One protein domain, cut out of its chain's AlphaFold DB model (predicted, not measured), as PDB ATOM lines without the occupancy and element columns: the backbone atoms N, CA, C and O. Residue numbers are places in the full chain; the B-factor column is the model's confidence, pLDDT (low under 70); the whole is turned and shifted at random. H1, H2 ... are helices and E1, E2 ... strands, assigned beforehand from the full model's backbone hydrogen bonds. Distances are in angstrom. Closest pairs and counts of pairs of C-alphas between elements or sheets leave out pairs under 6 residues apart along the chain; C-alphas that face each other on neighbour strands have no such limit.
ATOM      1  N   LEU A 136     -24.513   1.750  40.939       93.94
ATOM      2  CA  LEU A 136     -23.480   1.165  40.092       93.94
ATOM      3  C   LEU A 136     -24.077   0.241  39.022       93.94
ATOM      4  O   LEU A 136     -23.778   0.386  37.837       93.94
ATOM      5  N   ILE A 137     -24.944  -0.690  39.428       92.62
ATOM      6  CA  ILE A 137     -25.586  -1.625  38.500       92.62
ATOM      7  C   ILE A 137     -26.355  -0.846  37.426       92.62
ATOM      8  O   ILE A 137     -26.204  -1.135  36.241       92.62
ATOM      9  N   LYS A 138     -27.119   0.189  37.801       93.94
ATOM     10  CA  LYS A 138     -27.821   1.050  36.832       93.94
ATOM     11  C   LYS A 138     -26.871   1.691  35.816       93.94
ATOM     12  O   LYS A 138     -27.191   1.706  34.628       93.94
ATOM     13  N   GLU A 139     -25.714   2.183  36.253       95.69
ATOM     14  CA  GLU A 139     -24.718   2.766  35.347       95.69
ATOM     15  C   GLU A 139     -24.126   1.711  34.401       95.69
ATOM     16  O   GLU A 139     -24.024   1.955  33.199       95.69
ATOM     17  N   ILE A 140     -23.835   0.501  34.888       94.94
ATOM     18  CA  ILE A 140     -23.400  -0.615  34.034       94.94
ATOM     19  C   ILE A 140     -24.452  -0.915  32.954       94.94
ATOM     20  O   ILE A 140     -24.117  -1.020  31.772       94.94
ATOM     21  N   PHE A 141     -25.736  -0.988  33.318       93.75
ATOM     22  CA  PHE A 141     -26.815  -1.214  32.349       93.75
ATOM     23  C   PHE A 141     -26.944  -0.095  31.329       93.75
ATOM     24  O   PHE A 141     -27.152  -0.369  30.147       93.75
ATOM     25  N   LYS A 142     -26.746   1.155  31.751       94.75
ATOM     26  CA  LYS A 142     -26.684   2.293  30.834       94.75
ATOM     27  C   LYS A 142     -25.563   2.117  29.806       94.75
ATOM     28  O   LYS A 142     -25.794   2.362  28.624       94.75
ATOM     29  N   ARG A 143     -24.380   1.630  30.209       94.31
ATOM     30  CA  ARG A 143     -23.276   1.332  29.273       94.31
ATOM     31  C   ARG A 143     -23.585   0.166  28.340       94.31
ATOM     32  O   ARG A 143     -23.278   0.256  27.154       94.31
ATOM     33  N   ILE A 144     -24.222  -0.896  28.832       93.75
ATOM     34  CA  ILE A 144     -24.657  -2.031  27.999       93.75
ATOM     35  C   ILE A 144     -25.685  -1.573  26.955       93.75
ATOM     36  O   ILE A 144     -25.538  -1.885  25.772       93.75
ATOM     37  N   ALA A 145     -26.686  -0.789  27.365       93.25
ATOM     38  CA  ALA A 145     -27.709  -0.242  26.477       93.25
ATOM     39  C   ALA A 145     -27.105   0.709  25.432       93.25
ATOM     40  O   ALA A 145     -27.402   0.591  24.244       93.25
ATOM     41  N   GLN A 146     -26.194   1.598  25.844       93.19
ATOM     42  CA  GLN A 146     -25.468   2.466  24.915       93.19
ATOM     43  C   GLN A 146     -24.677   1.643  23.895       93.19
ATOM     44  O   GLN A 146     -24.717   1.910  22.696       93.19
ATOM     45  N   LYS A 147     -23.995   0.590  24.351       92.75
ATOM     46  CA  LYS A 147     -23.236  -0.295  23.471       92.75
ATOM     47  C   LYS A 147     -24.132  -1.033  22.471       92.75
ATOM     48  O   LYS A 147     -23.726  -1.200  21.322       92.75
ATOM     49  N   ASN A 148     -25.329  -1.466  22.879       92.88
ATOM     50  CA  ASN A 148     -26.320  -2.070  21.979       92.88
ATOM     51  C   ASN A 148     -26.660  -1.125  20.817       92.88
ATOM     52  O   ASN A 148     -26.596  -1.545  19.665       92.88
ATOM     53  N   LYS A 149     -26.933   0.152  21.113       94.88
ATOM     54  CA  LYS A 149     -27.212   1.182  20.097       94.88
ATOM     55  C   LYS A 149     -26.023   1.444  19.179       94.88
ATOM     56  O   LYS A 149     -26.190   1.621  17.981       94.88
ATOM     57  N   CYS A 150     -24.809   1.397  19.723       94.44
ATOM     58  CA  CYS A 150     -23.571   1.624  18.978       94.44
ATOM     59  C   CYS A 150     -22.991   0.361  18.307       94.44
ATOM     60  O   CYS A 150     -21.834   0.370  17.886       94.44
ATOM     61  N   THR A 151     -23.745  -0.740  18.211       95.25
ATOM     62  CA  THR A 151     -23.278  -1.986  17.582       95.25
ATOM     63  C   THR A 151     -24.068  -2.293  16.308       95.25
ATOM     64  O   THR A 151     -25.293  -2.287  16.301       95.25
ATOM     65  N   LEU A 152     -23.364  -2.666  15.239       96.44
ATOM     66  CA  LEU A 152     -23.915  -3.160  13.978       96.44
ATOM     67  C   LEU A 152     -23.546  -4.633  13.784       96.44
ATOM     68  O   LEU A 152     -22.375  -5.006  13.850       96.44
ATOM     69  N   CYS A 153     -24.521  -5.484  13.487       96.62
ATOM     70  CA  CYS A 153     -24.267  -6.859  13.071       96.62
ATOM     71  C   CYS A 153     -24.193  -6.934  11.546       96.62
ATOM     72  O   CYS A 153     -25.148  -6.582  10.857       96.62
ATOM     73  N   VAL A 154     -23.076  -7.430  11.021       96.88
ATOM     74  CA  VAL A 154     -22.863  -7.674   9.594       96.88
ATOM     75  C   VAL A 154     -22.850  -9.177   9.355       96.88
ATOM     76  O   VAL A 154     -22.035  -9.915   9.913       96.88
ATOM     77  N   SER A 155     -23.760  -9.641   8.510       96.81
ATOM     78  CA  SER A 155     -23.921 -11.037   8.113       96.81
ATOM     79  C   SER A 155     -23.670 -11.219   6.613       96.81
ATOM     80  O   SER A 155     -23.623 -10.250   5.858       96.81
ATOM     81  N   GLY A 156     -23.459 -12.464   6.177       94.75
ATOM     82  CA  GLY A 156     -23.117 -12.774   4.782       94.75
ATOM     83  C   GLY A 156     -21.615 -12.743   4.488       94.75
ATOM     84  O   GLY A 156     -21.207 -12.826   3.331       94.75
ATOM     85  N   LEU A 157     -20.766 -12.682   5.521       96.06
ATOM     86  CA  LEU A 157     -19.318 -12.613   5.330       96.06
ATOM     87  C   LEU A 157     -18.753 -13.910   4.703       96.06
ATOM     88  O   LEU A 157     -19.161 -15.025   5.056       96.06
ATOM     89  N   PRO A 158     -17.766 -13.806   3.800       94.06
ATOM     90  CA  PRO A 158     -17.000 -14.949   3.313       94.06
ATOM     91  C   PRO A 158     -16.298 -15.711   4.447       94.06
ATOM     92  O   PRO A 158     -15.846 -15.127   5.432       94.06
ATOM     93  N   ALA A 159     -16.106 -17.020   4.269       90.94
ATOM     94  CA  ALA A 159     -15.456 -17.882   5.264       90.94
ATOM     95  C   ALA A 159     -14.015 -17.455   5.613       90.94
ATOM     96  O   ALA A 159     -13.580 -17.618   6.751       90.94
ATOM     97  N   LYS A 160     -13.289 -16.885   4.638       90.25
ATOM     98  CA  LYS A 160     -11.894 -16.417   4.765       90.25
ATOM     99  C   LYS A 160     -11.782 -14.946   5.199       90.25
ATOM    100  O   LYS A 160     -10.755 -14.307   4.958       90.25
ATOM    101  N   THR A 161     -12.845 -14.380   5.766       93.31
ATOM    102  CA  THR A 161     -12.826 -13.002   6.275       93.31
ATOM    103  C   THR A 161     -12.011 -12.947   7.560       93.31
ATOM    104  O   THR A 161     -12.236 -13.740   8.473       93.31
ATOM    105  N   THR A 162     -11.063 -12.017   7.621       91.62
ATOM    106  CA  THR A 162     -10.248 -11.716   8.802       91.62
ATOM    107  C   THR A 162     -10.644 -10.355   9.364       91.62
ATOM    108  O   THR A 162     -11.297  -9.572   8.679       91.62
ATOM    109  N   ILE A 163     -10.232 -10.059  10.601       91.06
ATOM    110  CA  ILE A 163     -10.500  -8.755  11.231       91.06
ATOM    111  C   ILE A 163      -9.915  -7.610  10.391       91.06
ATOM    112  O   ILE A 163     -10.626  -6.660  10.117       91.06
ATOM    113  N   SER A 164      -8.682  -7.746   9.888       89.75
ATOM    114  CA  SER A 164      -8.048  -6.712   9.052       89.75
ATOM    115  C   SER A 164      -8.867  -6.361   7.808       89.75
ATOM    116  O   SER A 164      -9.059  -5.194   7.518       89.75
ATOM    117  N   LYS A 165      -9.443  -7.364   7.128       92.38
ATOM    118  CA  LYS A 165     -10.293  -7.120   5.952       92.38
ATOM    119  C   LYS A 165     -11.603  -6.402   6.288       92.38
ATOM    120  O   LYS A 165     -12.216  -5.832   5.394       92.38
ATOM    121  N   LEU A 166     -12.079  -6.514   7.529       92.56
ATOM    122  CA  LEU A 166     -13.258  -5.780   7.990       92.56
ATOM    123  C   LEU A 166     -12.907  -4.324   8.295       92.56
ATOM    124  O   LEU A 166     -13.684  -3.456   7.918       92.56
ATOM    125  N   SER A 167     -11.730  -4.074   8.869       90.50
ATOM    126  CA  SER A 167     -11.188  -2.722   9.068       90.50
ATOM    127  C   SER A 167     -10.907  -1.983   7.757       90.50
ATOM    128  O   SER A 167     -11.030  -0.767   7.670       90.50
ATOM    129  N   ASP A 168     -10.578  -2.712   6.690       90.94
ATOM    130  CA  ASP A 168     -10.451  -2.106   5.359       90.94
ATOM    131  C   ASP A 168     -11.825  -1.742   4.752       90.94
ATOM    132  O   ASP A 168     -11.923  -0.869   3.894       90.94
ATOM    133  N   LEU A 169     -12.900  -2.434   5.158       91.88
ATOM    134  CA  LEU A 169     -14.256  -2.227   4.632       91.88
ATOM    135  C   LEU A 169     -14.978  -1.058   5.316       91.88
ATOM    136  O   LEU A 169     -15.804  -0.391   4.690       91.88
ATOM    137  N   VAL A 170     -14.700  -0.871   6.600       93.06
ATOM    138  CA  VAL A 170     -15.248   0.163   7.476       93.06
ATOM    139  C   VAL A 170     -14.049   0.697   8.229       93.06
ATOM    140  O   VAL A 170     -13.461  -0.097   8.939       93.06
ATOM    141  N   SER A 171     -13.679   1.964   8.040       88.00
ATOM    142  CA  SER A 171     -12.470   2.549   8.652       88.00
ATOM    143  C   SER A 171     -12.747   3.350   9.928       88.00
ATOM    144  O   SER A 171     -11.819   3.684  10.659       88.00
ATOM    145  N   ASP A 172     -14.017   3.685  10.178       89.94
ATOM    146  CA  ASP A 172     -14.456   4.418  11.372       89.94
ATOM    147  C   ASP A 172     -14.875   3.469  12.511       89.94
ATOM    148  O   ASP A 172     -15.558   3.879  13.458       89.94
ATOM    149  N   GLU A 173     -14.564   2.176  12.408       85.75
ATOM    150  CA  GLU A 173     -14.979   1.206  13.406       85.75
ATOM    151  C   GLU A 173     -14.141   1.332  14.678       85.75
ATOM    152  O   GLU A 173     -12.922   1.489  14.672       85.75
ATOM    153  N   HIS A 174     -14.819   1.242  15.815       85.44
ATOM    154  CA  HIS A 174     -14.183   1.299  17.117       85.44
ATOM    155  C   HIS A 174     -13.636  -0.079  17.490       85.44
ATOM    156  O   HIS A 174     -12.476  -0.215  17.857       85.44
ATOM    157  N   THR A 175     -14.460  -1.128  17.393       91.31
ATOM    158  CA  THR A 175     -14.034  -2.501  17.699       91.31
ATOM    159  C   THR A 175     -14.713  -3.521  16.788       91.31
ATOM    160  O   THR A 175     -15.833  -3.321  16.317       91.31
ATOM    161  N   VAL A 176     -14.041  -4.654  16.551       93.00
ATOM    162  CA  VAL A 176     -14.545  -5.728  15.682       93.00
ATOM    163  C   VAL A 176     -14.602  -7.048  16.437       93.00
ATOM    164  O   VAL A 176     -13.593  -7.566  16.922       93.00
ATOM    165  N   ARG A 177     -15.788  -7.659  16.472       92.62
ATOM    166  CA  ARG A 177     -16.013  -8.996  17.037       92.62
ATOM    167  C   ARG A 177     -16.424  -9.967  15.942       92.62
ATOM    168  O   ARG A 177     -17.584 -10.031  15.541       92.62
ATOM    169  N   LEU A 178     -15.465 -10.759  15.473       92.56
ATOM    170  CA  LEU A 178     -15.692 -11.776  14.450       92.56
ATOM    171  C   LEU A 178     -16.142 -13.099  15.081       92.56
ATOM    172  O   LEU A 178     -15.410 -13.685  15.884       92.56
ATOM    173  N   LYS A 179     -17.317 -13.614  14.696       91.06
ATOM    174  CA  LYS A 179     -17.781 -14.924  15.169       91.06
ATOM    175  C   LYS A 179     -17.003 -16.028  14.457       91.06
ATOM    176  O   LYS A 179     -17.108 -16.198  13.242       91.06
ATOM    177  N   TRP A 180     -16.242 -16.805  15.220       88.94
ATOM    178  CA  TRP A 180     -15.366 -17.841  14.682       88.94
ATOM    179  C   TRP A 180     -15.881 -19.247  14.986       88.94
ATOM    180  O   TRP A 180     -16.066 -19.601  16.151       88.94
ATOM    181  N   ASN A 181     -16.049 -20.072  13.951       86.06
ATOM    182  CA  ASN A 181     -16.400 -21.476  14.118       86.06
ATOM    183  C   ASN A 181     -15.136 -22.279  14.471       86.06
ATOM    184  O   ASN A 181     -14.211 -22.391  13.666       86.06
ATOM    185  N   THR A 182     -15.092 -22.811  15.696       81.00
ATOM    186  CA  THR A 182     -13.999 -23.653  16.213       81.00
ATOM    187  C   THR A 182     -13.828 -24.944  15.427       81.00
ATOM    188  O   THR A 182     -12.696 -25.335  15.191       81.00
ATOM    189  N   VAL A 183     -14.931 -25.566  15.011       82.25
ATOM    190  CA  VAL A 183     -14.956 -26.872  14.343       82.25
ATOM    191  C   VAL A 183     -14.505 -26.744  12.893       82.25
ATOM    192  O   VAL A 183     -13.713 -27.537  12.403       82.25
ATOM    193  N   GLN A 184     -15.002 -25.722  12.196       82.12
ATOM    194  CA  GLN A 184     -14.731 -25.530  10.768       82.12
ATOM    195  C   GLN A 184     -13.509 -24.648  10.489       82.12
ATOM    196  O   GLN A 184     -13.244 -24.364   9.323       82.12
ATOM    197  N   HIS A 185     -12.814 -24.176  11.532       84.88
ATOM    198  CA  HIS A 185     -11.643 -23.301  11.424       84.88
ATOM    199  C   HIS A 185     -11.852 -22.136  10.439       84.88
ATOM    200  O   HIS A 185     -11.019 -21.843   9.584       84.88
ATOM    201  N   LYS A 186     -13.019 -21.484  10.518       88.88
ATOM    202  CA  LYS A 186     -13.381 -20.380   9.619       88.88
ATOM    203  C   LYS A 186     -14.349 -19.396  10.264       88.88
ATOM    204  O   LYS A 186     -14.998 -19.699  11.272       88.88
ATOM    205  N   CYS A 187     -14.488 -18.224   9.647       89.44
ATOM    206  CA  CYS A 187     -15.504 -17.252  10.032       89.44
ATOM    207  C   CYS A 187     -16.909 -17.861   9.877       89.44
ATOM    208  O   CYS A 187     -17.221 -18.478   8.857       89.44
ATOM    209  N   SER A 188     -17.770 -17.650  10.875       90.81
ATOM    210  CA  SER A 188     -19.173 -18.091  10.874       90.81
ATOM    211  C   SER A 188     -20.051 -17.319   9.878       90.81
ATOM    212  O   SER A 188     -21.238 -17.615   9.771       90.81
ATOM    213  N   GLY A 189     -19.503 -16.315   9.190       93.56
ATOM    214  CA  GLY A 189     -20.245 -15.435   8.289       93.56
ATOM    215  C   GLY A 189     -20.899 -14.235   8.978       93.56
ATOM    216  O   GLY A 189     -21.664 -13.524   8.330       93.56
ATOM    217  N   THR A 190     -20.607 -14.002  10.261       95.12
ATOM    218  CA  THR A 190     -21.173 -12.903  11.058       95.12
ATOM    219  C   THR A 190     -20.082 -12.183  11.842       95.12
ATOM    220  O   THR A 190     -19.239 -12.827  12.476       95.12
ATOM    221  N   ALA A 191     -20.120 -10.856  11.831       95.56
ATOM    222  CA  ALA A 191     -19.299  -9.993  12.667       95.56
ATOM    223  C   ALA A 191     -20.163  -8.923  13.336       95.56
ATOM    224  O   ALA A 191     -21.195  -8.532  12.800       95.56
ATOM    225  N   TYR A 192     -19.718  -8.446  14.492       95.44
ATOM    226  CA  TYR A 192     -20.297  -7.290  15.165       95.44
ATOM    227  C   TYR A 192     -19.271  -6.166  15.148       95.44
ATOM    228  O   TYR A 192     -18.148  -6.358  15.623       95.44
ATOM    229  N   LEU A 193     -19.657  -5.033  14.583       95.25
ATOM    230  CA  LEU A 193     -18.869  -3.812  14.518       95.25
ATOM    231  C   LEU A 193     -19.415  -2.855  15.569       95.25
ATOM    232  O   LEU A 193     -20.618  -2.624  15.622       95.25
ATOM    233  N   GLU A 194     -18.553  -2.346  16.431       94.06
ATOM    234  CA  GLU A 194     -18.906  -1.318  17.403       94.06
ATOM    235  C   GLU A 194     -18.393   0.024  16.900       94.06
ATOM    236  O   GLU A 194     -17.257   0.109  16.438       94.06
ATOM    237  N   PHE A 195     -19.213   1.060  17.013       94.81
ATOM    238  CA  PHE A 195     -18.894   2.421  16.601       94.81
ATOM    239  C   PHE A 195     -18.876   3.357  17.806       94.81
ATOM    240  O   PHE A 195     -19.342   3.019  18.892       94.81
ATOM    241  N   LYS A 196     -18.317   4.553  17.613       93.12
ATOM    242  CA  LYS A 196     -18.279   5.583  18.657       93.12
ATOM    243  C   LYS A 196     -19.653   6.220  18.901       93.12
ATOM    244  O   LYS A 196     -19.952   6.591  20.032       93.12
ATOM    245  N   THR A 197     -20.461   6.362  17.853       94.25
ATOM    246  CA  THR A 197     -21.774   7.019  17.891       94.25
ATOM    247  C   THR A 197     -22.835   6.166  17.200       94.25
ATOM    248  O   THR A 197     -22.516   5.310  16.372       94.25
ATOM    249  N   GLU A 198     -24.096   6.392  17.562       95.31
ATOM    250  CA  GLU A 198     -25.265   5.738  16.954       95.31
ATOM    251  C   GLU A 198     -25.453   6.171  15.489       95.31
ATOM    252  O   GLU A 198     -25.651   5.323  14.628       95.31
ATOM    253  N   ASP A 199     -25.207   7.443  15.159       95.56
ATOM    254  CA  ASP A 199     -25.322   7.953  13.780       95.56
ATOM    255  C   ASP A 199     -24.424   7.202  12.780       95.56
ATOM    256  O   ASP A 199     -24.777   6.995  11.616       95.56
ATOM    257  N   LEU A 200     -23.240   6.768  13.231       96.06
ATOM    258  CA  LEU A 200     -22.340   5.956  12.411       96.06
ATOM    259  C   LEU A 200     -22.917   4.561  12.170       96.06
ATOM    260  O   LEU A 200     -22.766   4.030  11.071       96.06
ATOM    261  N   VAL A 201     -23.597   3.979  13.160       96.31
ATOM    262  CA  VAL A 201     -24.288   2.695  12.994       96.31
ATOM    263  C   VAL A 201     -25.330   2.816  11.897       96.31
ATOM    264  O   VAL A 201     -25.323   1.987  10.990       96.31
ATOM    265  N   ASP A 202     -26.156   3.859  11.920       95.69
ATOM    266  CA  ASP A 202     -27.196   4.064  10.912       95.69
ATOM    267  C   ASP A 202     -26.597   4.296   9.524       95.69
ATOM    268  O   ASP A 202     -26.962   3.601   8.570       95.69
ATOM    269  N   LYS A 203     -25.583   5.165   9.420       96.31
ATOM    270  CA  LYS A 203     -24.838   5.407   8.176       96.31
ATOM    271  C   LYS A 203     -24.288   4.108   7.578       96.31
ATOM    272  O   LYS A 203     -24.532   3.803   6.408       96.31
ATOM    273  N   TYR A 204     -23.555   3.326   8.373       96.69
ATOM    274  CA  TYR A 204     -22.951   2.077   7.906       96.69
ATOM    275  C   TYR A 204     -23.978   0.956   7.730       96.69
ATOM    276  O   TYR A 204     -23.764   0.065   6.906       96.69
ATOM    277  N   SER A 205     -25.110   0.996   8.440       96.62
ATOM    278  CA  SER A 205     -26.194   0.033   8.255       96.62
ATOM    279  C   SER A 205     -26.763   0.124   6.845       96.62
ATOM    280  O   SER A 205     -26.868  -0.912   6.189       96.62
ATOM    281  N   VAL A 206     -27.015   1.342   6.350       97.00
ATOM    282  CA  VAL A 206     -27.520   1.601   4.997       97.00
ATOM    283  C   VAL A 206     -26.430   1.330   3.962       97.00
ATOM    284  O   VAL A 206     -26.683   0.662   2.964       97.00
ATOM    285  N   GLN A 207     -25.197   1.777   4.217       96.50
ATOM    286  CA  GLN A 207     -24.087   1.638   3.268       96.50
ATOM    287  C   GLN A 207     -23.668   0.179   3.016       96.50
ATOM    288  O   GLN A 207     -23.235  -0.165   1.913       96.50
ATOM    289  N   LEU A 208     -23.712  -0.673   4.043       96.75
ATOM    290  CA  LEU A 208     -23.265  -2.063   3.933       96.75
ATOM    291  C   LEU A 208     -24.392  -3.022   3.549       96.75
ATOM    292  O   LEU A 208     -24.098  -4.101   3.032       96.75
ATOM    293  N   ASN A 209     -25.658  -2.674   3.790       97.31
ATOM    294  CA  ASN A 209     -26.771  -3.546   3.432       97.31
ATOM    295  C   ASN A 209     -26.864  -3.706   1.909       97.31
ATOM    296  O   ASN A 209     -26.921  -2.726   1.175       97.31
ATOM    297  N   GLY A 210     -26.853  -4.944   1.416       96.31
ATOM    298  CA  GLY A 210     -26.873  -5.227  -0.022       96.31
ATOM    299  C   GLY A 210     -25.523  -5.049  -0.731       96.31
ATOM    300  O   GLY A 210     -25.403  -5.390  -1.906       96.31
ATOM    301  N   LYS A 211     -24.474  -4.575  -0.044       96.94
ATOM    302  CA  LYS A 211     -23.150  -4.388  -0.651       96.94
ATOM    303  C   LYS A 211     -22.493  -5.737  -0.948       96.94
ATOM    304  O   LYS A 211     -22.507  -6.647  -0.119       96.94
ATOM    305  N   HIS A 212     -21.851  -5.857  -2.108       96.19
ATOM    306  CA  HIS A 212     -21.052  -7.032  -2.442       96.19
ATOM    307  C   HIS A 212     -19.663  -6.965  -1.794       96.19
ATOM    308  O   HIS A 212     -18.921  -5.999  -1.960       96.19
ATOM    309  N   PHE A 213     -19.279  -8.031  -1.096       95.38
ATOM    310  CA  PHE A 213     -17.970  -8.194  -0.479       95.38
ATOM    311  C   PHE A 213     -17.414  -9.589  -0.776       95.38
ATOM    312  O   PHE A 213     -17.927 -10.605  -0.304       95.38
ATOM    313  N   SER A 214     -16.352  -9.643  -1.589       92.94
ATOM    314  CA  SER A 214     -15.734 -10.890  -2.079       92.94
ATOM    315  C   SER A 214     -16.753 -11.892  -2.656       92.94
ATOM    316  O   SER A 214     -16.752 -13.070  -2.294       92.94
ATOM    317  N   GLY A 215     -17.659 -11.413  -3.514       93.69
ATOM    318  CA  GLY A 215     -18.655 -12.249  -4.196       93.69
ATOM    319  C   GLY A 215     -19.870 -12.650  -3.352       93.69
ATOM    320  O   GLY A 215     -20.688 -13.438  -3.816       93.69
ATOM    321  N   LYS A 216     -20.021 -12.123  -2.131       95.81
ATOM    322  CA  LYS A 216     -21.223 -12.313  -1.307       95.81
ATOM    323  C   LYS A 216     -21.906 -10.990  -1.010       95.81
ATOM    324  O   LYS A 216     -21.229  -9.992  -0.796       95.81
ATOM    325  N   VAL A 217     -23.231 -11.007  -0.965       97.00
ATOM    326  CA  VAL A 217     -24.038  -9.861  -0.540       97.00
ATOM    327  C   VAL A 217     -24.048  -9.803   0.983       97.00
ATOM    328  O   VAL A 217     -24.296 -10.813   1.648       97.00
ATOM    329  N   LEU A 218     -23.750  -8.632   1.532       97.62
ATOM    330  CA  LEU A 218     -23.804  -8.378   2.963       97.62
ATOM    331  C   LEU A 218     -25.225  -8.013   3.393       97.62
ATOM    332  O   LEU A 218     -25.960  -7.345   2.671       97.62
ATOM    333  N   SER A 219     -25.598  -8.434   4.596       97.19
ATOM    334  CA  SER A 219     -26.846  -8.029   5.242       97.19
ATOM    335  C   SER A 219     -26.540  -7.494   6.629       97.19
ATOM    336  O   SER A 219     -25.847  -8.152   7.413       97.19
ATOM    337  N   THR A 220     -27.053  -6.304   6.925       96.94
ATOM    338  CA  THR A 220     -26.855  -5.646   8.213       96.94
ATOM    339  C   THR A 220     -28.083  -5.765   9.100       96.94
ATOM    340  O   THR A 220     -29.213  -5.892   8.629       96.94
ATOM    341  N   LYS A 221     -27.852  -5.765  10.413       95.75
ATOM    342  CA  LYS A 221     -28.895  -5.656  11.433       95.75
ATOM    343  C   LYS A 221     -28.406  -4.737  12.541       95.75
ATOM    344  O   LYS A 221     -27.293  -4.926  13.035       95.75
ATOM    345  N   THR A 222     -29.242  -3.795  12.941       92.38
ATOM    346  CA  THR A 222     -29.111  -3.013  14.173       92.38
ATOM    347  C   THR A 222     -29.993  -3.649  15.254       92.38
ATOM    348  O   THR A 222     -30.918  -4.401  14.933       92.38
ATOM    349  N   GLY A 223     -29.686  -3.438  16.536       78.56
ATOM    350  CA  GLY A 223     -30.560  -3.884  17.626       78.56
ATOM    351  C   GLY A 223     -29.853  -4.343  18.900       78.56
ATOM    352  O   GLY A 223     -28.655  -4.150  19.094       78.56
ATOM    353  N   GLN A 224     -30.629  -4.971  19.785       83.31
ATOM    354  CA  GLN A 224     -30.175  -5.446  21.093       83.31
ATOM    355  C   GLN A 224     -29.427  -6.783  20.970       83.31
ATOM    356  O   GLN A 224     -30.028  -7.858  20.922       83.31
ATOM    357  N   PHE A 225     -28.096  -6.725  20.906       88.06
ATOM    358  CA  PHE A 225     -27.232  -7.914  20.863       88.06
ATOM    359  C   PHE A 225     -26.877  -8.448  22.249       88.06
ATOM    360  O   PHE A 225     -26.516  -9.618  22.389       88.06
ATOM    361  N   PHE A 226     -26.961  -7.589  23.257       86.25
ATOM    362  CA  PHE A 226     -26.716  -7.904  24.652       86.25
ATOM    363  C   PHE A 226     -28.039  -7.856  25.422       86.25
ATOM    364  O   PHE A 226     -28.788  -6.891  25.254       86.25
ATOM    365  N   PRO A 227     -28.352  -8.865  26.256       85.19
ATOM    366  CA  PRO A 227     -29.544  -8.823  27.094       85.19
ATOM    367  C   PRO A 227     -29.448  -7.676  28.105       85.19
ATOM    368  O   PRO A 227     -28.385  -7.435  28.666       85.19
ATOM    369  N   GLU A 228     -30.559  -7.003  28.380       81.38
ATOM    370  CA  GLU A 228     -30.630  -5.879  29.331       81.38
ATOM    371  C   GLU A 228     -31.102  -6.327  30.731       81.38
ATOM    372  O   GLU A 228     -31.600  -5.532  31.520       81.38
ATOM    373  N   ALA A 229     -30.942  -7.616  31.056       83.56
ATOM    374  CA  ALA A 229     -31.353  -8.201  32.332       83.56
ATOM    375  C   ALA A 229     -30.197  -8.226  33.355       83.56
ATOM    376  O   ALA A 229     -29.100  -8.696  33.043       83.56
ATOM    377  N   THR A 230     -30.455  -7.733  34.573       78.94
ATOM    378  CA  THR A 230     -29.492  -7.573  35.687       78.94
ATOM    379  C   THR A 230     -28.902  -8.872  36.205       78.94
ATOM    380  O   THR A 230     -27.724  -8.937  36.541       78.94
ATOM    381  N   ASP A 231     -29.695  -9.928  36.229       83.31
ATOM    382  CA  ASP A 231     -29.345 -11.242  36.757       83.31
ATOM    383  C   ASP A 231     -28.325 -12.004  35.894       83.31
ATOM    384  O   ASP A 231     -27.604 -12.868  36.398       83.31
ATOM    385  N   ARG A 232     -28.212 -11.658  34.606       86.94
ATOM    386  CA  ARG A 232     -27.402 -12.404  33.630       86.94
ATOM    387  C   ARG A 232     -25.935 -12.027  33.556       86.94
ATOM    388  O   ARG A 232     -25.206 -12.666  32.803       86.94
ATOM    389  N   TYR A 233     -25.480 -11.019  34.286       91.81
ATOM    390  CA  TYR A 233     -24.091 -10.571  34.202       91.81
ATOM    391  C   TYR A 233     -23.315 -10.848  35.478       91.81
ATOM    392  O   TYR A 233     -23.838 -10.789  36.594       91.81
ATOM    393  N   ASP A 234     -22.039 -11.163  35.293       93.31
ATOM    394  CA  ASP A 234     -21.021 -11.047  36.321       93.31
ATOM    395  C   ASP A 234     -20.382  -9.660  36.195       93.31
ATOM    396  O   ASP A 234     -19.619  -9.386  35.267       93.31
ATOM    397  N   PHE A 235     -20.739  -8.768  37.120       94.69
ATOM    398  CA  PHE A 235     -20.300  -7.373  37.099       94.69
ATOM    399  C   PHE A 235     -18.819  -7.198  37.441       94.69
ATOM    400  O   PHE A 235     -18.258  -6.150  37.133       94.69
ATOM    401  N   ASN A 236     -18.177  -8.222  38.009       96.06
ATOM    402  CA  ASN A 236     -16.761  -8.179  38.361       96.06
ATOM    403  C   ASN A 236     -15.864  -8.658  37.216       96.06
ATOM    404  O   ASN A 236     -14.651  -8.458  37.271       96.06
ATOM    405  N   THR A 237     -16.422  -9.292  36.180       96.50
ATOM    406  CA  THR A 237     -15.632  -9.889  35.100       96.50
ATOM    407  C   THR A 237     -15.946  -9.254  33.750       96.50
ATOM    408  O   THR A 237     -17.082  -9.261  33.278       96.50
ATOM    409  N   LEU A 238     -14.904  -8.771  33.073       96.81
ATOM    410  CA  LEU A 238     -14.963  -8.299  31.694       96.81
ATOM    411  C   LEU A 238     -14.415  -9.350  30.723       96.81
ATOM    412  O   LEU A 238     -13.427 -10.030  30.990       96.81
ATOM    413  N   VAL A 239     -15.034  -9.448  29.553       95.56
ATOM    414  CA  VAL A 239     -14.608 -10.260  28.416       95.56
ATOM    415  C   VAL A 239     -13.989  -9.356  27.360       95.56
ATOM    416  O   VAL A 239     -14.634  -8.456  26.822       95.56
ATOM    417  N   LEU A 240     -12.732  -9.634  27.037       95.44
ATOM    418  CA  LEU A 240     -11.952  -8.957  26.013       95.44
ATOM    419  C   LEU A 240     -12.116  -9.717  24.700       95.44
ATOM    420  O   LEU A 240     -11.775 -10.899  24.602       95.44
ATOM    421  N   HIS A 241     -12.602  -9.025  23.677       93.38
ATOM    422  CA  HIS A 241     -12.748  -9.533  22.320       93.38
ATOM    423  C   HIS A 241     -11.711  -8.920  21.377       93.38
ATOM    424  O   HIS A 241     -11.190  -7.835  21.615       93.38
ATOM    425  N   GLY A 242     -11.449  -9.605  20.259       90.06
ATOM    426  CA  GLY A 242     -10.584  -9.081  19.195       90.06
ATOM    427  C   GLY A 242      -9.084  -9.255  19.453       90.06
ATOM    428  O   GLY A 242      -8.268  -8.754  18.679       90.06
ATOM    429  N   LEU A 243      -8.694 -10.007  20.489       92.94
ATOM    430  CA  LEU A 243      -7.287 -10.226  20.813       92.94
ATOM    431  C   LEU A 243      -6.557 -10.981  19.698       92.94
ATOM    432  O   LEU A 243      -7.112 -11.829  18.985       92.94
ATOM    433  N   HIS A 244      -5.272 -10.669  19.555       91.88
ATOM    434  CA  HIS A 244      -4.383 -11.384  18.656       91.88
ATOM    435  C   HIS A 244      -4.080 -12.785  19.213       91.88
ATOM    436  O   HIS A 244      -3.942 -12.962  20.418       91.88
ATOM    437  N   TYR A 245      -3.922 -13.796  18.348       88.88
ATOM    438  CA  TYR A 245      -3.728 -15.189  18.789       88.88
ATOM    439  C   TYR A 245      -2.464 -15.414  19.631       88.88
ATOM    440  O   TYR A 245      -2.394 -16.349  20.420       88.88
ATOM    441  N   LYS A 246      -1.459 -14.549  19.457       91.19
ATOM    442  CA  LYS A 246      -0.224 -14.557  20.253       91.19
ATOM    443  C   LYS A 246      -0.337 -13.786  21.569       91.19
ATOM    444  O   LYS A 246       0.641 -13.767  22.305       91.19
ATOM    445  N   THR A 247      -1.444 -13.092  21.846       93.44
ATOM    446  CA  THR A 247      -1.575 -12.268  23.059       93.44
ATOM    447  C   THR A 247      -1.412 -13.126  24.306       93.44
ATOM    448  O   THR A 247      -2.108 -14.121  24.481       93.44
ATOM    449  N   HIS A 248      -0.466 -12.727  25.155       93.62
ATOM    450  CA  HIS A 248      -0.162 -13.397  26.414       93.62
ATOM    451  C   HIS A 248      -0.762 -12.623  27.588       93.62
ATOM    452  O   HIS A 248      -0.991 -11.415  27.501       93.62
ATOM    453  N   THR A 249      -0.950 -13.309  28.713       95.69
ATOM    454  CA  THR A 249      -1.526 -12.744  29.940       95.69
ATOM    455  C   THR A 249      -0.784 -11.494  30.416       95.69
ATOM    456  O   THR A 249      -1.425 -10.506  30.753       95.69
ATOM    457  N   GLY A 250       0.554 -11.482  30.352       96.25
ATOM    458  CA  GLY A 250       1.360 -10.333  30.783       96.25
ATOM    459  C   GLY A 250       1.124  -9.051  29.973       96.25
ATOM    460  O   GLY A 250       1.203  -7.956  30.518       96.25
ATOM    461  N   GLU A 251       0.780  -9.153  28.684       96.38
ATOM    462  CA  GLU A 251       0.434  -7.975  27.868       96.38
ATOM    463  C   GLU A 251      -0.913  -7.376  28.273       96.38
ATOM    464  O   GLU A 251      -1.083  -6.158  28.237       96.38
ATOM    465  N   ILE A 252      -1.855  -8.230  28.674       97.06
ATOM    466  CA  ILE A 252      -3.168  -7.813  29.163       97.06
ATOM    467  C   ILE A 252      -3.022  -7.215  30.563       97.06
ATOM    468  O   ILE A 252      -3.518  -6.119  30.794       97.06
ATOM    469  N   ALA A 253      -2.263  -7.857  31.454       97.38
ATOM    470  CA  ALA A 253      -1.995  -7.360  32.805       97.38
ATOM    471  C   ALA A 253      -1.403  -5.941  32.796       97.38
ATOM    472  O   ALA A 253      -1.841  -5.078  33.547       97.38
ATOM    473  N   LYS A 254      -0.491  -5.645  31.857       96.88
ATOM    474  CA  LYS A 254       0.060  -4.288  31.671       96.88
ATOM    475  C   LYS A 254      -0.996  -3.229  31.330       96.88
ATOM    476  O   LYS A 254      -0.793  -2.055  31.618       96.88
ATOM    477  N   ARG A 255      -2.094  -3.605  30.664       97.00
ATOM    478  CA  ARG A 255      -3.197  -2.689  30.317       97.00
ATOM    479  C   ARG A 255      -4.283  -2.640  31.394       97.00
ATOM    480  O   ARG A 255      -4.952  -1.617  31.516       97.00
ATOM    481  N   PHE A 256      -4.411  -3.704  32.181       97.31
ATOM    482  CA  PHE A 256      -5.400  -3.871  33.245       97.31
ATOM    483  C   PHE A 256      -4.698  -4.185  34.580       97.31
ATOM    484  O   PHE A 256      -4.786  -5.317  35.053       97.31
ATOM    485  N   PRO A 257      -3.982  -3.214  35.181       96.50
ATOM    486  CA  PRO A 257      -3.197  -3.451  36.396       96.50
ATOM    487  C   PRO A 257      -4.061  -3.791  37.616       96.50
ATOM    488  O   PRO A 257      -3.633  -4.561  38.464       96.50
ATOM    489  N   SER A 258      -5.294  -3.281  37.679       96.81
ATOM    490  CA  SER A 258      -6.239  -3.544  38.775       96.81
ATOM    491  C   SER A 258      -6.935  -4.911  38.683       96.81
ATOM    492  O   SER A 258      -7.856  -5.184  39.446       96.81
ATOM    493  N   ALA A 259      -6.572  -5.755  37.712       97.50
ATOM    494  CA  ALA A 259      -7.197  -7.059  37.531       97.50
ATOM    495  C   ALA A 259      -6.632  -8.098  38.508       97.50
ATOM    496  O   ALA A 259      -5.426  -8.331  38.550       97.50
ATOM    497  N   THR A 260      -7.515  -8.800  39.215       97.56
ATOM    498  CA  THR A 260      -7.158  -9.889  40.136       97.56
ATOM    499  C   THR A 260      -6.800 -11.173  39.391       97.56
ATOM    500  O   THR A 260      -5.898 -11.906  39.784       97.56
ATOM    501  N   SER A 261      -7.519 -11.485  38.309       97.00
ATOM    502  CA  SER A 261      -7.318 -12.722  37.546       97.00
ATOM    503  C   SER A 261      -7.548 -12.490  36.060       97.00
ATOM    504  O   SER A 261      -8.558 -11.917  35.657       97.00
ATOM    505  N   ILE A 262      -6.643 -13.008  35.229       97.00
ATOM    506  CA  ILE A 262      -6.737 -12.935  33.770       97.00
ATOM    507  C   ILE A 262      -6.674 -14.352  33.205       97.00
ATOM    508  O   ILE A 262      -5.642 -15.021  33.271       97.00
ATOM    509  N   LYS A 263      -7.779 -14.805  32.611       95.06
ATOM    510  CA  LYS A 263      -7.908 -16.131  31.997       95.06
ATOM    511  C   LYS A 263      -8.073 -15.988  30.491       95.06
ATOM    512  O   LYS A 263      -9.080 -15.479  30.012       95.06
ATOM    513  N   LEU A 264      -7.097 -16.463  29.725       92.50
ATOM    514  CA  LEU A 264      -7.221 -16.556  28.271       92.50
ATOM    515  C   LEU A 264      -8.049 -17.787  27.905       92.50
ATOM    516  O   LEU A 264      -7.783 -18.879  28.406       92.50
ATOM    517  N   SER A 265      -8.997 -17.640  26.979       84.25
ATOM    518  CA  SER A 265      -9.675 -18.772  26.349       84.25
ATOM    519  C   SER A 265      -8.691 -19.444  25.381       84.25
ATOM    520  O   SER A 265      -8.756 -19.266  24.159       84.25
ATOM    521  N   HIS A 266      -7.682 -20.125  25.917       66.56
ATOM    522  CA  HIS A 266      -6.679 -20.765  25.087       66.56
ATOM    523  C   HIS A 266      -7.325 -21.962  24.392       66.56
ATOM    524  O   HIS A 266      -7.794 -22.902  25.032       66.56
ATOM    525  N   ARG A 267      -7.377 -21.920  23.060       61.28
ATOM    526  CA  ARG A 267      -7.593 -23.137  22.275       61.28
ATOM    527  C   ARG A 267      -6.298 -23.933  22.357       61.28
ATOM    528  O   ARG A 267      -5.232 -23.328  22.400       61.28
ATOM    529  N   GLY A 268      -6.399 -25.260  22.426       62.38
ATOM    530  CA  GLY A 268      -5.243 -26.155  22.553       62.38
ATOM    531  C   GLY A 268      -4.186 -25.966  21.454       62.38
ATOM    532  O   GLY A 268      -4.281 -25.073  20.618       62.38
ATOM    533  N   LYS A 269      -3.180 -26.849  21.413       60.09
ATOM    534  CA  LYS A 269      -1.971 -26.742  20.561       60.09
ATOM    535  C   LYS A 269      -2.207 -26.413  19.065       60.09
ATOM    536  O   LYS A 269      -1.283 -25.958  18.402       60.09
ATOM    537  N   HIS A 270      -3.428 -26.572  18.547       62.19
ATOM    538  CA  HIS A 270      -3.847 -26.237  17.179       62.19
ATOM    539  C   HIS A 270      -4.728 -24.975  17.073       62.19
ATOM    540  O   HIS A 270      -5.644 -24.924  16.249       62.19
ATOM    541  N   SER A 271      -4.501 -23.951  17.903       65.81
ATOM    542  CA  SER A 271      -5.225 -22.681  17.767       65.81
ATOM    543  C   SER A 271      -4.980 -22.065  16.387       65.81
ATOM    544  O   SER A 271      -3.846 -21.761  16.016       65.81
ATOM    545  N   ASP A 272      -6.058 -21.855  15.634       75.19
ATOM    546  CA  ASP A 272      -5.999 -21.177  14.344       75.19
ATOM    547  C   ASP A 272      -5.451 -19.755  14.528       75.19
ATOM    548  O   ASP A 272      -5.933 -18.995  15.372       75.19
ATOM    549  N   ARG A 273      -4.448 -19.384  13.727       83.25
ATOM    550  CA  ARG A 273      -3.817 -18.054  13.757       83.25
ATOM    551  C   ARG A 273      -4.812 -16.934  13.438       83.25
ATOM    552  O   ARG A 273      -4.603 -15.789  13.836       83.25
ATOM    553  N   ASN A 274      -5.883 -17.259  12.718       81.12
ATOM    554  CA  ASN A 274      -6.922 -16.315  12.331       81.12
ATOM    555  C   ASN A 274      -8.061 -16.226  13.354       81.12
ATOM    556  O   ASN A 274      -8.823 -15.258  13.310       81.12
ATOM    557  N   ALA A 275      -8.171 -17.184  14.280       84.00
ATOM    558  CA  ALA A 275      -9.203 -17.144  15.304       84.00
ATOM    559  C   ALA A 275      -8.911 -16.011  16.306       84.00
ATOM    560  O   ALA A 275      -7.819 -15.964  16.880       84.00
ATOM    561  N   PRO A 276      -9.867 -15.099  16.552       84.62
ATOM    562  CA  PRO A 276      -9.736 -14.139  17.635       84.62
ATOM    563  C   PRO A 276      -9.736 -14.873  18.978       84.62
ATOM    564  O   PRO A 276     -10.554 -15.766  19.215       84.62
ATOM    565  N   VAL A 277      -8.813 -14.482  19.853       89.81
ATOM    566  CA  VAL A 277      -8.742 -14.991  21.226       89.81
ATOM    567  C   VAL A 277      -9.672 -14.166  22.111       89.81
ATOM    568  O   VAL A 277      -9.841 -12.964  21.891       89.81
ATOM    569  N   LEU A 278     -10.290 -14.822  23.091       92.06
ATOM    570  CA  LEU A 278     -11.035 -14.162  24.157       92.06
ATOM    571  C   LEU A 278     -10.211 -14.214  25.442       92.06
ATOM    572  O   LEU A 278      -9.468 -15.170  25.678       92.06
ATOM    573  N   ALA A 279     -10.340 -13.193  26.277       95.44
ATOM    574  CA  ALA A 279      -9.804 -13.219  27.632       95.44
ATOM    575  C   ALA A 279     -10.872 -12.766  28.614       95.44
ATOM    576  O   ALA A 279     -11.644 -11.864  28.309       95.44
ATOM    577  N   HIS A 280     -10.915 -13.396  29.778       96.44
ATOM    578  CA  HIS A 280     -11.762 -13.001  30.890       96.44
ATOM    579  C   HIS A 280     -10.867 -12.337  31.930       96.44
ATOM    580  O   HIS A 280      -9.866 -12.920  32.350       96.44
ATOM    581  N   VAL A 281     -11.205 -11.111  32.301       97.75
ATOM    582  CA  VAL A 281     -10.461 -10.281  33.243       97.75
ATOM    583  C   VAL A 281     -11.386  -9.997  34.414       97.75
ATOM    584  O   VAL A 281     -12.392  -9.312  34.252       97.75
ATOM    585  N   THR A 282     -11.066 -10.570  35.566       97.62
ATOM    586  CA  THR A 282     -11.837 -10.431  36.803       97.62
ATOM    587  C   THR A 282     -11.172  -9.396  37.698       97.62
ATOM    588  O   THR A 282      -9.960  -9.447  37.916       97.62
ATOM    589  N   PHE A 283     -11.979  -8.478  38.210       97.88
ATOM    590  CA  PHE A 283     -11.600  -7.385  39.097       97.88
ATOM    591  C   PHE A 283     -12.054  -7.678  40.532       97.88
ATOM    592  O   PHE A 283     -12.959  -8.496  40.727       97.88
ATOM    593  N   PRO A 284     -11.449  -7.026  41.538       97.00
ATOM    594  CA  PRO A 284     -11.847  -7.224  42.928       97.00
ATOM    595  C   PRO A 284     -13.234  -6.634  43.220       97.00
ATOM    596  O   PRO A 284     -13.958  -7.176  44.052       97.00
ATOM    597  N   SER A 285     -13.633  -5.571  42.511       96.12
ATOM    598  CA  SER A 285     -14.948  -4.945  42.644       96.12
ATOM    599  C   SER A 285     -15.587  -4.617  41.289       96.12
ATOM    600  O   SER A 285     -14.904  -4.405  40.283       96.12
ATOM    601  N   ALA A 286     -16.918  -4.521  41.268       95.69
ATOM    602  CA  ALA A 286     -17.665  -4.096  40.085       95.69
ATOM    603  C   ALA A 286     -17.412  -2.615  39.730       95.69
ATOM    604  O   ALA A 286     -17.507  -2.234  38.564       95.69
ATOM    605  N   GLN A 287     -17.041  -1.790  40.717       96.19
ATOM    606  CA  GLN A 287     -16.605  -0.407  40.498       96.19
ATOM    607  C   GLN A 287     -15.304  -0.362  39.696       96.19
ATOM    608  O   GLN A 287     -15.213   0.389  38.726       96.19
ATOM    609  N   ASP A 288     -14.329  -1.206  40.038       97.00
ATOM    610  CA  ASP A 288     -13.069  -1.293  39.293       97.00
ATOM    611  C   ASP A 288     -13.291  -1.819  37.877       97.00
ATOM    612  O   ASP A 288     -12.684  -1.319  36.930       97.00
ATOM    613  N   ALA A 289     -14.202  -2.782  37.706       97.38
ATOM    614  CA  ALA A 289     -14.593  -3.266  36.388       97.38
ATOM    615  C   ALA A 289     -15.248  -2.160  35.541       97.38
ATOM    616  O   ALA A 289     -14.914  -2.016  34.366       97.38
ATOM    617  N   LEU A 290     -16.136  -1.346  36.123       96.94
ATOM    618  CA  LEU A 290     -16.752  -0.203  35.439       96.94
ATOM    619  C   LEU A 290     -15.707   0.859  35.055       96.94
ATOM    620  O   LEU A 290     -15.679   1.307  33.910       96.94
ATOM    621  N   LEU A 291     -14.795   1.208  35.967       96.81
ATOM    622  CA  LEU A 291     -13.696   2.138  35.683       96.81
ATOM    623  C   LEU A 291     -12.765   1.602  34.586       96.81
ATOM    624  O   LEU A 291     -12.362   2.342  33.685       96.81
ATOM    625  N   ALA A 292     -12.432   0.312  34.625       97.19
ATOM    626  CA  ALA A 292     -11.629  -0.334  33.595       97.19
ATOM    627  C   ALA A 292     -12.350  -0.352  32.241       97.19
ATOM    628  O   ALA A 292     -11.712  -0.126  31.214       97.19
ATOM    629  N   PHE A 293     -13.666  -0.579  32.229       96.38
ATOM    630  CA  PHE A 293     -14.478  -0.504  31.018       96.38
ATOM    631  C   PHE A 293     -14.402   0.895  30.398       96.38
ATOM    632  O   PHE A 293     -14.053   1.024  29.228       96.38
ATOM    633  N   ASP A 294     -14.625   1.940  31.192       95.00
ATOM    634  CA  ASP A 294     -14.654   3.325  30.717       95.00
ATOM    635  C   ASP A 294     -13.292   3.819  30.221       95.00
ATOM    636  O   ASP A 294     -13.197   4.510  29.207       95.00
ATOM    637  N   THR A 295     -12.219   3.443  30.916       95.50
ATOM    638  CA  THR A 295     -10.862   3.933  30.626       95.50
ATOM    639  C   THR A 295     -10.118   3.109  29.578       95.50
ATOM    640  O   THR A 295      -9.201   3.621  28.932       95.50
ATOM    641  N   ARG A 296     -10.449   1.819  29.423       94.69
ATOM    642  CA  ARG A 296      -9.718   0.881  28.548       94.69
ATOM    643  C   ARG A 296     -10.542   0.360  27.379       94.69
ATOM    644  O   ARG A 296     -10.037  -0.494  26.638       94.69
ATOM    645  N   GLN A 297     -11.758   0.867  27.172       90.31
ATOM    646  CA  GLN A 297     -12.496   0.585  25.945       90.31
ATOM    647  C   GLN A 297     -11.636   0.962  24.741       90.31
ATOM    648  O   GLN A 297     -11.012   2.021  24.717       90.31
ATOM    649  N   ASN A 298     -11.586   0.077  23.745       89.06
ATOM    650  CA  ASN A 298     -10.832   0.304  22.516       89.06
ATOM    651  C   ASN A 298      -9.312   0.479  22.699       89.06
ATOM    652  O   ASN A 298      -8.611   1.049  21.860       89.06
ATOM    653  N   CYS A 299      -8.756  -0.058  23.785       92.94
ATOM    654  CA  CYS A 299      -7.308  -0.131  23.907       92.94
ATOM    655  C   CYS A 299      -6.702  -1.006  22.794       92.94
ATOM    656  O   CYS A 299      -7.274  -2.015  22.367       92.94
ATOM    657  N   VAL A 300      -5.513  -0.618  22.327       93.75
ATOM    658  CA  VAL A 300      -4.799  -1.331  21.264       93.75
ATOM    659  C   VAL A 300      -3.780  -2.294  21.870       93.75
ATOM    660  O   VAL A 300      -2.839  -1.883  22.558       93.75
ATOM    661  N   ILE A 301      -3.916  -3.584  21.556       94.81
ATOM    662  CA  ILE A 301      -2.904  -4.608  21.851       94.81
ATOM    663  C   ILE A 301      -2.517  -5.287  20.544       94.81
ATOM    664  O   ILE A 301      -3.359  -5.809  19.818       94.81
ATOM    665  N   ARG A 302      -1.217  -5.269  20.229       92.31
ATOM    666  CA  ARG A 302      -0.663  -5.826  18.983       92.31
ATOM    667  C   ARG A 302      -1.402  -5.355  17.722       92.31
ATOM    668  O   ARG A 302      -1.723  -6.160  16.850       92.31
ATOM    669  N   ARG A 303      -1.633  -4.039  17.623       90.31
ATOM    670  CA  ARG A 303      -2.296  -3.387  16.475       90.31
ATOM    671  C   ARG A 303      -3.743  -3.847  16.249       90.31
ATOM    672  O   ARG A 303      -4.244  -3.756  15.136       90.31
ATOM    673  N   ARG A 304      -4.401  -4.381  17.281       90.44
ATOM    674  CA  ARG A 304      -5.832  -4.685  17.262       90.44
ATOM    675  C   ARG A 304      -6.538  -3.916  18.362       90.44
ATOM    676  O   ARG A 304      -6.068  -3.899  19.499       90.44
ATOM    677  N   HIS A 305      -7.659  -3.324  17.987       92.38
ATOM    678  CA  HIS A 305      -8.602  -2.677  18.878       92.38
ATOM    679  C   HIS A 305      -9.384  -3.729  19.668       92.38
ATOM    680  O   HIS A 305      -9.901  -4.693  19.094       92.38
ATOM    681  N   ILE A 306      -9.432  -3.573  20.990       94.06
ATOM    682  CA  ILE A 306     -10.102  -4.516  21.889       94.06
ATOM    683  C   ILE A 306     -11.494  -4.007  22.235       94.06
ATOM    684  O   ILE A 306     -11.661  -2.878  22.694       94.06
ATOM    685  N   GLY A 307     -12.484  -4.886  22.089       93.81
ATOM    686  CA  GLY A 307     -13.829  -4.658  22.613       93.81
ATOM    687  C   GLY A 307     -14.001  -5.297  23.982       93.81
ATOM    688  O   GLY A 307     -13.761  -6.497  24.125       93.81
ATOM    689  N   LEU A 308     -14.450  -4.518  24.967       95.25
ATOM    690  CA  LEU A 308     -14.834  -5.026  26.285       95.25
ATOM    691  C   LEU A 308     -16.343  -5.252  26.341       95.25
ATOM    692  O   LEU A 308     -17.112  -4.491  25.746       95.25
ATOM    693  N   ASN A 309     -16.739  -6.299  27.060       94.12
ATOM    694  CA  ASN A 309     -18.115  -6.616  27.437       94.12
ATOM    695  C   ASN A 309     -18.130  -7.154  28.863       94.12
ATOM    696  O   ASN A 309     -17.171  -7.803  29.263       94.12
ATOM    697  N   TRP A 310     -19.222  -6.980  29.598       95.25
ATOM    698  CA  TRP A 310     -19.413  -7.744  30.829       95.25
ATOM    699  C   TRP A 310     -19.604  -9.221  30.509       95.25
ATOM    700  O   TRP A 310     -20.240  -9.582  29.511       95.25
ATOM    701  N   LEU A 311     -19.027 -10.080  31.348       93.69
ATOM    702  CA  LEU A 311     -19.228 -11.512  31.242       93.69
ATOM    703  C   LEU A 311     -20.705 -11.793  31.482       93.69
ATOM    704  O   LEU A 311     -21.238 -11.582  32.569       93.69
ATOM    705  N   LEU A 312     -21.361 -12.303  30.447       91.12
ATOM    706  CA  LEU A 312     -22.619 -12.991  30.631       91.12
ATOM    707  C   LEU A 312     -22.307 -14.182  31.522       91.12
ATOM    708  O   LEU A 312     -21.520 -15.051  31.128       91.12
ATOM    709  N   LYS A 313     -22.934 -14.231  32.699       86.62
ATOM    710  CA  LYS A 313     -23.187 -15.504  33.350       86.62
ATOM    711  C   LYS A 313     -23.837 -16.314  32.246       86.62
ATOM    712  O   LYS A 313     -24.937 -15.989  31.794       86.62
TER     713      LYS A 313
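Overview. This is residues 136 to 313 of the 515 residues of an uncharacterized protein of Paragonimus westermani (UniProt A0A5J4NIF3). Two halves of like build stand side by side, each a four-stranded sheet with two helices over one face: E6 E7 E5 E8 with H4 and H5, and E2 E3 E1 E4 with H2 and H3. The halves meet where the edge strand E2 comes up to E5 and E8, and the long helix H1 runs along one side from the one half to the other. The 178 printed residues hold five named helices and eight named strands, in the order H1 E1 H2 E2 E3 H3 E4 E5 H4 E6 E7 H5 E8; both sheets are antiparallel and the class is mixed. The whole is compact, with a radius of gyration of the C-alphas of 16.1 A and spans of 48 by 40 by 27 A.

Along the chain. One sheet has E6, residues 261 to 264, E7, 277 to 282, E5, 233 to 243 and 21.5 A long, and E8, 307 to 312, whose C-alpha 312 is at (-22.619, -12.991, 30.631). H4 is residues 249 to 255 and H5 286 to 296. The other sheet has E2, 175 to 181, E3, 186 to 194 and 21.3 A long, E1, 151 to 155, and E4, 219 to 222. H2 is 163 to 167, H3 198 to 208. H1, residues 136 to 149, is 20.3 A long and begins at C-alpha 136 (-23.480, 1.165, 40.092).

Arrangement. The sheet E6 E7 E5 E8 is strongly twisted, and E5 bends by 98 degrees at residue 236. Within hydrogen-bond range are N 263 and O 280 of E6 and E7, 2.8 A, N 238 and O 281 of E5 and E7, 2.8 A, and N 239 and O 309 of E5 and E8, 2.7 A. H4 and H5 make two layers with this sheet, helices on one face, at heights of 8.9 A and 8.7 A; H5 runs along the strands, at 14 degrees to E5 on the local plane, and H4 across them, at 64 degrees to E7. The C-alphas of Arg 177 in E2 and Gly 242 in E5, the closest of the two strands, are 5.8 A apart. In the other sheet N 177 and O 192 of the hairpin E2 and E3 are 2.8 A apart, N 152 and O 193 of E1 and E3 2.8 A, and N 155 and O 219 of E1 and E4 2.8 A. H3 makes two layers with it, over E1 and E4 at a height of 8.1 A; H2 is on the same face, over E2. Four split strand-helix-strand units, two strands running the same way with another between them, have right-handed crossovers: E1 H2 E2, E3 H3 E4, E5 H4 E6 and E7 H5 E8. H1 only grazes both sheets, and with residues 136 to 140 alone it only just touches H5, with 3 pairs of C-alphas within 8 A, the closest those of Ile 140 and Leu 290, 6.8 A. Every O i to N i+4 pair is within hydrogen-bond range in H1, H2, H3 and H5, and 2 of 3 in H4.

Size, cuts and confidence. The C-alphas farthest apart, those of Gly 215 and Pro 284, are 47.9 A apart. The printed part has no cut. The one long link, E6 to E7, is residues 265 to 276, and residues 266 to 271 in it are under pLDDT 70; the mean of the printed part is 91.8.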